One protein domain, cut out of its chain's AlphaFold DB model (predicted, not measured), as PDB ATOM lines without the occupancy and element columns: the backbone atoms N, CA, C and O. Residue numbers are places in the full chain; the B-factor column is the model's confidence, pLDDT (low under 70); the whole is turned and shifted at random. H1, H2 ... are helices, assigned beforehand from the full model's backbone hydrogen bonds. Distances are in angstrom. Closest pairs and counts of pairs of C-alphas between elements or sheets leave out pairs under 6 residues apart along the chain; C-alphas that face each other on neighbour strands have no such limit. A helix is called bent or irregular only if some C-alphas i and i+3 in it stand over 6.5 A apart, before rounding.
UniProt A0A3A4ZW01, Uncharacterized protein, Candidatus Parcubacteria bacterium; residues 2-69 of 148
ATOM      1  N   LEU A   2      44.304  14.125 -17.988       95.94
ATOM      2  CA  LEU A   2      43.033  13.368 -17.960       95.94
ATOM      3  C   LEU A   2      43.203  11.839 -18.042       95.94
ATOM      4  O   LEU A   2      42.681  11.111 -17.209       95.94
ATOM      5  N   ARG A   3      44.004  11.352 -18.995       96.88
ATOM      6  CA  ARG A   3      44.304   9.917 -19.153       96.88
ATOM      7  C   ARG A   3      44.834   9.248 -17.883       96.88
ATOM      8  O   ARG A   3      44.423   8.140 -17.562       96.88
ATOM      9  N   ILE A   4      45.715   9.933 -17.154       97.25
ATOM     10  CA  ILE A   4      46.281   9.431 -15.894       97.25
ATOM     11  C   ILE A   4      45.175   9.321 -14.844       97.25
ATOM     12  O   ILE A   4      45.067   8.296 -14.179       97.25
ATOM     13  N   VAL A   5      44.309  10.336 -14.744       96.19
ATOM     14  CA  VAL A   5      43.151  10.322 -13.835       96.19
ATOM     15  C   VAL A   5      42.226   9.141 -14.137       96.19
ATOM     16  O   VAL A   5      41.817   8.446 -13.214       96.19
ATOM     17  N   LEU A   6      41.947   8.863 -15.413       97.69
ATOM     18  CA  LEU A   6      41.077   7.755 -15.823       97.69
ATOM     19  C   LEU A   6      41.701   6.376 -15.551       97.69
ATOM     20  O   LEU A   6      41.002   5.473 -15.097       97.69
ATOM     21  N   ILE A   7      43.014   6.220 -15.751       98.00
ATOM     22  CA  ILE A   7      43.735   4.989 -15.378       98.00
ATOM     23  C   ILE A   7      43.666   4.773 -13.863       98.00
ATOM     24  O   ILE A   7      43.357   3.670 -13.413       98.00
ATOM     25  N   LEU A   8      43.917   5.820 -13.073       96.44
ATOM     26  CA  LEU A   8      43.833   5.742 -11.615       96.44
ATOM     27  C   LEU A   8      42.409   5.421 -11.152       96.44
ATOM     28  O   LEU A   8      42.236   4.567 -10.288       96.44
ATOM     29  N   ALA A   9      41.390   6.038 -11.753       95.75
ATOM     30  CA  ALA A   9      39.993   5.748 -11.448       95.75
ATOM     31  C   ALA A   9      39.644   4.278 -11.732       95.75
ATOM     32  O   ALA A   9      39.046   3.619 -10.880       95.75
ATOM     33  N   ALA A  10      40.069   3.736 -12.879       97.62
ATOM     34  CA  ALA A  10      39.875   2.326 -13.211       97.62
ATOM     35  C   ALA A  10      40.609   1.396 -12.228       97.62
ATOM     36  O   ALA A  10      40.019   0.434 -11.737       97.62
ATOM     37  N   ALA A  11      41.865   1.700 -11.887       97.44
ATOM     38  CA  ALA A  11      42.662   0.904 -10.954       97.44
ATOM     39  C   ALA A  11      42.072   0.901  -9.533       97.44
ATOM     40  O   ALA A  11      41.972  -0.156  -8.908       97.44
ATOM     41  N   ILE A  12      41.626   2.063  -9.040       96.25
ATOM     42  CA  ILE A  12      40.952   2.187  -7.742       96.25
ATOM     43  C   ILE A  12      39.667   1.357  -7.741       96.25
ATOM     44  O   ILE A  12      39.463   0.570  -6.820       96.25
ATOM     45  N   ASN A  13      38.825   1.467  -8.773       97.19
ATOM     46  CA  ASN A  13      37.579   0.701  -8.840       97.19
ATOM     47  C   ASN A  13      37.824  -0.808  -8.970       97.19
ATOM     48  O   ASN A  13      37.099  -1.594  -8.364       97.19
ATOM     49  N   LEU A  14      38.874  -1.236  -9.676       98.00
ATOM     50  CA  LEU A  14      39.264  -2.645  -9.710       98.00
ATOM     51  C   LEU A  14      39.649  -3.146  -8.314       98.00
ATOM     52  O   LEU A  14      39.179  -4.197  -7.882       98.00
ATOM     53  N   TRP A  15      40.460  -2.381  -7.585       96.69
ATOM     54  CA  TRP A  15      40.827  -2.727  -6.215       96.69
ATOM     55  C   TRP A  15      39.600  -2.787  -5.292       96.69
ATOM     56  O   TRP A  15      39.415  -3.781  -4.590       96.69
ATOM     57  N   VAL A  16      38.715  -1.784  -5.348       96.44
ATOM     58  CA  VAL A  16      37.466  -1.744  -4.567       96.44
ATOM     59  C   VAL A  16      36.583  -2.954  -4.873       96.44
ATOM     60  O   VAL A  16      36.097  -3.598  -3.944       96.44
ATOM     61  N   PHE A  17      36.429  -3.318  -6.149       97.19
ATOM     62  CA  PHE A  17      35.667  -4.494  -6.570       97.19
ATOM     63  C   PHE A  17      36.222  -5.793  -5.973       97.19
ATOM     64  O   PHE A  17      35.470  -6.599  -5.423       97.19
ATOM     65  N   LEU A  18      37.543  -5.991  -6.032       97.19
ATOM     66  CA  LEU A  18      38.194  -7.182  -5.479       97.19
ATOM     67  C   LEU A  18      38.048  -7.257  -3.952       97.19
ATOM     68  O   LEU A  18      37.770  -8.328  -3.407       97.19
ATOM     69  N   VAL A  19      38.185  -6.123  -3.258       95.62
ATOM     70  CA  VAL A  19      37.968  -6.045  -1.806       95.62
ATOM     71  C   VAL A  19      36.509  -6.348  -1.461       95.62
ATOM     72  O   VAL A  19      36.263  -7.145  -0.554       95.62
ATOM     73  N   ALA A  20      35.553  -5.781  -2.200       95.31
ATOM     74  CA  ALA A  20      34.125  -6.021  -2.010       95.31
ATOM     75  C   ALA A  20      33.764  -7.498  -2.204       95.31
ATOM     76  O   ALA A  20      33.112  -8.091  -1.346       95.31
ATOM     77  N   LEU A  21      34.258  -8.126  -3.277       96.38
ATOM     78  CA  LEU A  21      34.079  -9.557  -3.520       96.38
ATOM     79  C   LEU A  21      34.595 -10.399  -2.355       96.38
ATOM     80  O   LEU A  21      33.918 -11.331  -1.923       96.38
ATOM     81  N   ASN A  22      35.781 -10.079  -1.838       95.94
ATOM     82  CA  ASN A  22      36.361 -10.802  -0.714       95.94
ATOM     83  C   ASN A  22      35.528 -10.621   0.566       95.94
ATOM     84  O   ASN A  22      35.206 -11.600   1.236       95.94
ATOM     85  N   LYS A  23      35.122  -9.381   0.871       94.25
ATOM     86  CA  LYS A  23      34.290  -9.034   2.034       94.25
ATOM     87  C   LYS A  23      32.928  -9.721   2.002       94.25
ATOM     88  O   LYS A  23      32.476 -10.232   3.021       94.25
ATOM     89  N   ILE A  24      32.291  -9.775   0.839       95.19
ATOM     90  CA  ILE A  24      30.971 -10.390   0.690       95.19
ATOM     91  C   ILE A  24      31.069 -11.914   0.749       95.19
ATOM     92  O   ILE A  24      30.271 -12.540   1.439       95.19
ATOM     93  N   LYS A  25      32.057 -12.517   0.077       95.00
ATOM     94  CA  LYS A  25      32.212 -13.979   0.055       95.00
ATOM     95  C   LYS A  25      32.657 -14.563   1.394       95.00
ATOM     96  O   LYS A  25      32.213 -15.651   1.731       95.00
ATOM     97  N   ARG A  26      33.565 -13.892   2.112       92.81
ATOM     98  CA  ARG A  26      34.140 -14.417   3.362       92.81
ATOM     99  C   ARG A  26      33.391 -13.971   4.608       92.81
ATOM    100  O   ARG A  26      33.185 -14.782   5.499       92.81
ATOM    101  N   ASP A  27      33.000 -12.699   4.660       92.25
ATOM    102  CA  ASP A  27      32.468 -12.092   5.882       92.25
ATOM    103  C   ASP A  27      30.936 -11.881   5.812       92.25
ATOM    104  O   ASP A  27      30.352 -11.412   6.783       92.25
ATOM    105  N   HIS A  28      30.281 -12.182   4.678       91.12
ATOM    106  CA  HIS A  28      28.846 -11.940   4.424       91.12
ATOM    107  C   HIS A  28      28.395 -10.472   4.599       91.12
ATOM    108  O   HIS A  28      27.233 -10.178   4.871       91.12
ATOM    109  N   LYS A  29      29.311  -9.525   4.373       91.62
ATOM    110  CA  LYS A  29      29.156  -8.087   4.662       91.62
ATOM    111  C   LYS A  29      28.470  -7.270   3.567       91.62
ATOM    112  O   LYS A  29      28.919  -6.177   3.243       91.62
ATOM    113  N   PHE A  30      27.405  -7.788   2.958       92.56
ATOM    114  CA  PHE A  30      26.771  -7.131   1.805       92.56
ATOM    115  C   PHE A  30      26.248  -5.717   2.124       92.56
ATOM    116  O   PHE A  30      26.488  -4.786   1.355       92.56
ATOM    117  N   TYR A  31      25.586  -5.551   3.272       89.00
ATOM    118  CA  TYR A  31      24.987  -4.283   3.713       89.00
ATOM    119  C   TYR A  31      25.878  -3.471   4.664       89.00
ATOM    120  O   TYR A  31      25.467  -2.410   5.129       89.00
ATOM    121  N   ASP A  32      27.091  -3.942   4.963       89.38
ATOM    122  CA  ASP A  32      27.994  -3.211   5.847       89.38
ATOM    123  C   ASP A  32      28.488  -1.936   5.162       89.38
ATOM    124  O   ASP A  32      28.889  -1.943   3.992       89.38
ATOM    125  N   ASN A  33      28.530  -0.856   5.941       87.31
ATOM    126  CA  ASN A  33      29.053   0.428   5.500       87.31
ATOM    127  C   ASN A  33      30.528   0.324   5.086       87.31
ATOM    128  O   ASN A  33      31.365  -0.263   5.783       87.31
ATOM    129  N   VAL A  34      30.872   0.984   3.983       87.06
ATOM    130  CA  VAL A  34      32.263   1.131   3.549       87.06
ATOM    131  C   VAL A  34      32.898   2.313   4.279       87.06
ATOM    132  O   VAL A  34      32.635   3.462   3.953       87.06
ATOM    133  N   ASN A  35      33.783   2.059   5.247       79.00
ATOM    134  CA  ASN A  35      34.494   3.111   5.997       79.00
ATOM    135  C   ASN A  35      35.705   3.695   5.235       79.00
ATOM    136  O   ASN A  35      36.771   3.894   5.820       79.00
ATOM    137  N   LEU A  36      35.576   3.957   3.930       80.88
ATOM    138  CA  LEU A  36      36.660   4.511   3.113       80.88
ATOM    139  C   LEU A  36      36.191   5.758   2.360       80.88
ATOM    140  O   LEU A  36      35.418   5.669   1.411       80.88
ATOM    141  N   PHE A  37      36.710   6.927   2.752       77.94
ATOM    142  CA  PHE A  37      36.289   8.219   2.195       77.94
ATOM    143  C   PHE A  37      36.410   8.293   0.665       77.94
ATOM    144  O   PHE A  37      35.518   8.805  -0.006       77.94
ATOM    145  N   LEU A  38      37.481   7.720   0.106       77.62
ATOM    146  CA  LEU A  38      37.724   7.682  -1.341       77.62
ATOM    147  C   LEU A  38      36.627   6.942  -2.123       77.62
ATOM    148  O   LEU A  38      36.405   7.236  -3.291       77.62
ATOM    149  N   VAL A  39      35.928   6.002  -1.487       86.25
ATOM    150  CA  VAL A  39      34.910   5.161  -2.131       86.25
ATOM    151  C   VAL A  39      33.553   5.865  -2.176       86.25
ATOM    152  O   VAL A  39      32.793   5.679  -3.125       86.25
ATOM    153  N   TYR A  40      33.297   6.788  -1.244       85.69
ATOM    154  CA  TYR A  40      32.102   7.635  -1.282       85.69
ATOM    155  C   TYR A  40      32.069   8.576  -2.491       85.69
ATOM    156  O   TYR A  40      30.985   8.924  -2.959       85.69
ATOM    157  N   VAL A  41      33.232   8.941  -3.045       87.88
ATOM    158  CA  VAL A  41      33.316   9.707  -4.302       87.88
ATOM    159  C   VAL A  41      32.746   8.914  -5.478       87.88
ATOM    160  O   VAL A  41      32.307   9.513  -6.443       87.88
ATOM    161  N   PHE A  42      32.664   7.587  -5.393       91.88
ATOM    162  CA  PHE A  42      32.019   6.743  -6.401       91.88
ATOM    163  C   PHE A  42      30.579   6.371  -6.027       91.88
ATOM    164  O   PHE A  42      30.013   5.467  -6.625       91.88
ATOM    165  N   GLY A  43      29.979   7.029  -5.025       91.25
ATOM    166  CA  GLY A  43      28.600   6.753  -4.607       91.25
ATOM    167  C   GLY A  43      28.381   5.348  -4.036       91.25
ATOM    168  O   GLY A  43      27.256   4.852  -4.061       91.25
ATOM    169  N   ILE A  44      29.448   4.707  -3.556       93.94
ATOM    170  CA  ILE A  44      29.423   3.385  -2.930       93.94
ATOM    171  C   ILE A  44      29.307   3.591  -1.417       93.94
ATOM    172  O   ILE A  44      30.252   4.070  -0.787       93.94
ATOM    173  N   PHE A  45      28.160   3.237  -0.835       90.75
ATOM    174  CA  PHE A  45      27.928   3.370   0.610       90.75
ATOM    175  C   PHE A  45      28.058   2.037   1.350       90.75
ATOM    176  O   PHE A  45      28.574   2.009   2.470       90.75
ATOM    177  N   VAL A  46      27.676   0.937   0.700       92.62
ATOM    178  CA  VAL A  46      27.776  -0.436   1.220       92.62
ATOM    179  C   VAL A  46      28.583  -1.328   0.277       92.62
ATOM    180  O   VAL A  46      28.754  -1.005  -0.898       92.62
ATOM    181  N   TRP A  47      29.093  -2.467   0.753       94.31
ATOM    182  CA  TRP A  47      29.882  -3.362  -0.110       94.31
ATOM    183  C   TRP A  47      29.086  -3.922  -1.294       94.31
ATOM    184  O   TRP A  47      29.672  -4.168  -2.349       94.31
ATOM    185  N   GLY A  48      27.769  -4.090  -1.156       94.38
ATOM    186  CA  GLY A  48      26.886  -4.471  -2.259       94.38
ATOM    187  C   GLY A  48      26.939  -3.491  -3.435       94.38
ATOM    188  O   GLY A  48      27.040  -3.925  -4.582       94.38
ATOM    189  N   ASP A  49      26.984  -2.182  -3.160       95.31
ATOM    190  CA  ASP A  49      27.114  -1.143  -4.190       95.31
ATOM    191  C   ASP A  49      28.390  -1.352  -5.013       95.31
ATOM    192  O   ASP A  49      28.377  -1.273  -6.241       95.31
ATOM    193  N   ALA A  50      29.502  -1.674  -4.345       95.81
ATOM    194  CA  ALA A  50      30.797  -1.849  -4.990       95.81
ATOM    195  C   ALA A  50      30.813  -2.983  -6.027       95.81
ATOM    196  O   ALA A  50      31.600  -2.906  -6.972       95.81
ATOM    197  N   LEU A  51      29.956  -4.003  -5.896       95.44
ATOM    198  CA  LEU A  51      29.864  -5.088  -6.880       95.44
ATOM    199  C   LEU A  51      29.302  -4.632  -8.224       95.44
ATOM    200  O   LEU A  51      29.654  -5.212  -9.247       95.44
ATOM    201  N   ILE A  52      28.441  -3.617  -8.226       96.00
ATOM    202  CA  ILE A  52      27.756  -3.140  -9.433       96.00
ATOM    203  C   ILE A  52      28.399  -1.851  -9.942       96.00
ATOM    204  O   ILE A  52      28.689  -1.715 -11.132       96.00
ATOM    205  N   LEU A  53      28.674  -0.916  -9.036       96.25
ATOM    206  CA  LEU A  53      29.166   0.413  -9.381       96.25
ATOM    207  C   LEU A  53      30.636   0.383  -9.805       96.25
ATOM    208  O   LEU A  53      31.003   1.078 -10.750       96.25
ATOM    209  N   SER A  54      31.476  -0.455  -9.190       96.81
ATOM    210  CA  SER A  54      32.898  -0.492  -9.560       96.81
ATOM    211  C   SER A  54      33.123  -1.007 -10.992       96.81
ATOM    212  O   SER A  54      33.842  -0.338 -11.737       96.81
ATOM    213  N   PRO A  55      32.495  -2.114 -11.453       97.69
ATOM    214  CA  PRO A  55      32.575  -2.522 -12.860       97.69
ATOM    215  C   PRO A  55      32.067  -1.455 -13.832       97.69
ATOM    216  O   PRO A  55      32.695  -1.227 -14.867       97.69
ATOM    217  N   PHE A  56      30.981  -0.758 -13.478       97.00
ATOM    218  CA  PHE A  56      30.484   0.379 -14.254       97.00
ATOM    219  C   PHE A  56      31.556   1.470 -14.404       97.00
ATOM    220  O   PHE A  56      31.842   1.895 -15.522       97.00
ATOM    221  N   PHE A  57      32.210   1.878 -13.312       97.38
ATOM    222  CA  PHE A  57      33.252   2.904 -13.358       97.38
ATOM    223  C   PHE A  57      34.520   2.464 -14.091       97.38
ATOM    224  O   PHE A  57      35.161   3.300 -14.731       97.38
ATOM    225  N   ILE A  58      34.879   1.179 -14.048       98.06
ATOM    226  CA  ILE A  58      35.980   0.632 -14.854       98.06
ATOM    227  C   ILE A  58      35.643   0.775 -16.341       98.06
ATOM    228  O   ILE A  58      36.429   1.355 -17.092       98.06
ATOM    229  N   ALA A  59      34.462   0.311 -16.758       98.00
ATOM    230  CA  ALA A  59      34.019   0.396 -18.148       98.00
ATOM    231  C   ALA A  59      33.928   1.853 -18.628       98.00
ATOM    232  O   ALA A  59      34.485   2.197 -19.673       98.00
ATOM    233  N   ALA A  60      33.306   2.731 -17.834       97.69
ATOM    234  CA  ALA A  60      33.211   4.156 -18.133       97.69
ATOM    235  C   ALA A  60      34.599   4.799 -18.269       97.69
ATOM    236  O   ALA A  60      34.845   5.530 -19.227       97.69
ATOM    237  N   SER A  61      35.536   4.484 -17.368       97.88
ATOM    238  CA  SER A  61      36.901   5.021 -17.418       97.88
ATOM    239  C   SER A  61      37.657   4.572 -18.669       97.88
ATOM    240  O   SER A  61      38.354   5.385 -19.268       97.88
ATOM    241  N   ILE A  62      37.498   3.314 -19.099       98.06
ATOM    242  CA  ILE A  62      38.118   2.792 -20.329       98.06
ATOM    243  C   ILE A  62      37.552   3.501 -21.565       98.06
ATOM    244  O   ILE A  62      38.317   3.982 -22.401       98.06
ATOM    245  N   ILE A  63      36.225   3.620 -21.670       98.19
ATOM    246  CA  ILE A  63      35.570   4.301 -22.798       98.19
ATOM    247  C   ILE A  63      36.012   5.770 -22.861       98.19
ATOM    248  O   ILE A  63      36.433   6.262 -23.909       98.19
ATOM    249  N   LEU A  64      35.992   6.465 -21.723       98.12
ATOM    250  CA  LEU A  64      36.399   7.866 -21.630       98.12
ATOM    251  C   LEU A  64      37.902   8.057 -21.852       98.12
ATOM    252  O   LEU A  64      38.309   9.112 -22.332       98.12
ATOM    253  N   TYR A  65      38.731   7.054 -21.556       97.88
ATOM    254  CA  TYR A  65      40.164   7.090 -21.842       97.88
ATOM    255  C   TYR A  65      40.426   7.100 -23.349       97.88
ATOM    256  O   TYR A  65      41.295   7.840 -23.815       97.88
ATOM    257  N   ILE A  66      39.653   6.312 -24.104       97.62
ATOM    258  CA  ILE A  66      39.737   6.248 -25.566       97.62
ATOM    259  C   ILE A  66      39.287   7.581 -26.176       97.62
ATOM    260  O   ILE A  66      40.007   8.149 -26.994       97.62
ATOM    261  N   ILE A  67      38.137   8.110 -25.741       97.00
ATOM    262  CA  ILE A  67      37.583   9.372 -26.268       97.00
ATOM    263  C   ILE A  67      38.428  10.583 -25.835       97.00
ATOM    264  O   ILE A  67      38.606  11.531 -26.595       97.00
ATOM    265  N   ASN A  68      38.968  10.554 -24.613       96.62
ATOM    266  CA  ASN A  68      39.861  11.559 -24.037       96.62
ATOM    267  C   ASN A  68      39.331  13.010 -24.105       96.62
ATOM    268  O   ASN A  68      40.102  13.955 -24.275       96.62
ATOM    269  N   ASN A  69      38.019  13.198 -23.940       97.31
ATOM    270  CA  ASN A  69      37.388  14.515 -23.868       97.31
ATOM    271  C   ASN A  69      37.005  14.846 -22.414       97.31
ATOM    272  O   ASN A  69      36.278  14.094 -21.757       97.31
TER     273      ASN A  69
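What this domain is: This is residues 2 to 69 of the 148 residues of an uncharacterized protein of Candidatus Parcubacteria bacterium (UniProt A0A3A4ZW01). Two long helices, H1 and H3, lie side by side and run opposite ways, making a long narrow pair. The stretch that joins them, residues 28 to 46, loops out to one side of this pair and folds back, with the short helix H2 in the part of the loop beside H1. The printed part has 68 residues with three named helices, in the order H1, H2, H3, and no named strand; the class is all helix. The whole is compact by its radius of gyration of the C-alphas, 12.4 A, yet elongated in outline, with spans of 39 by 20 by 14 A.

Where its parts are: Find C-alpha 2 at (43.033, 13.368, -17.960); from there H1, residues 2 to 27, runs 36.4 A to C-alpha 27 at (32.468, -12.092, 5.882). Go on through residues 28 to 36 and you reach H2, residues 37 to 40, whose first and last C-alphas are 5.5 A apart. After residues 41 to 46 comes H3, residues 47 to 67, which runs 30.1 A and ends at C-alpha 67 at (37.583, 9.372, -26.268). Look near residue 54 for a kink of 31 degrees in H3; this helix is neither bent nor irregular, but only just: C-alphas 51 and 54 are 6.1 A apart.

How they stand to each other: Begin with H1 and H3, which touch, with 39 pairs of C-alphas within 8 A. Their closest C-alphas are those of Ala 10 and Ile 58, 4.6 A apart. Their lines stand at a shallow tilt of 21 degrees, and they run opposite ways. Next look from H1 to H2: they are close but not clearly touching, the closest C-alphas being those of Val 16 and Val 39, 7.8 A apart. H2 and H3 are apart, though they follow each other in the printed part. In the backbone of H1, every pair of O of residue i and N of residue i+4 is within hydrogen-bond range; in H3 it is 14 of 17, and H2 is too short for such a pair.

The domain as a whole: The two C-alphas farthest apart are those of Asp 27 and Asn 69, at 40.2 A, while the first and last printed C-alphas, those of Leu 2 and Asn 69, are 8.3 A apart. The printed part has no cut. The links from H1 to H2, with 9 residues, and from H2 to H3, with 6 residues, are both short but not tight. The mean pLDDT of the printed part is 94.0, that of H2 is 82, and no printed residue is under 70.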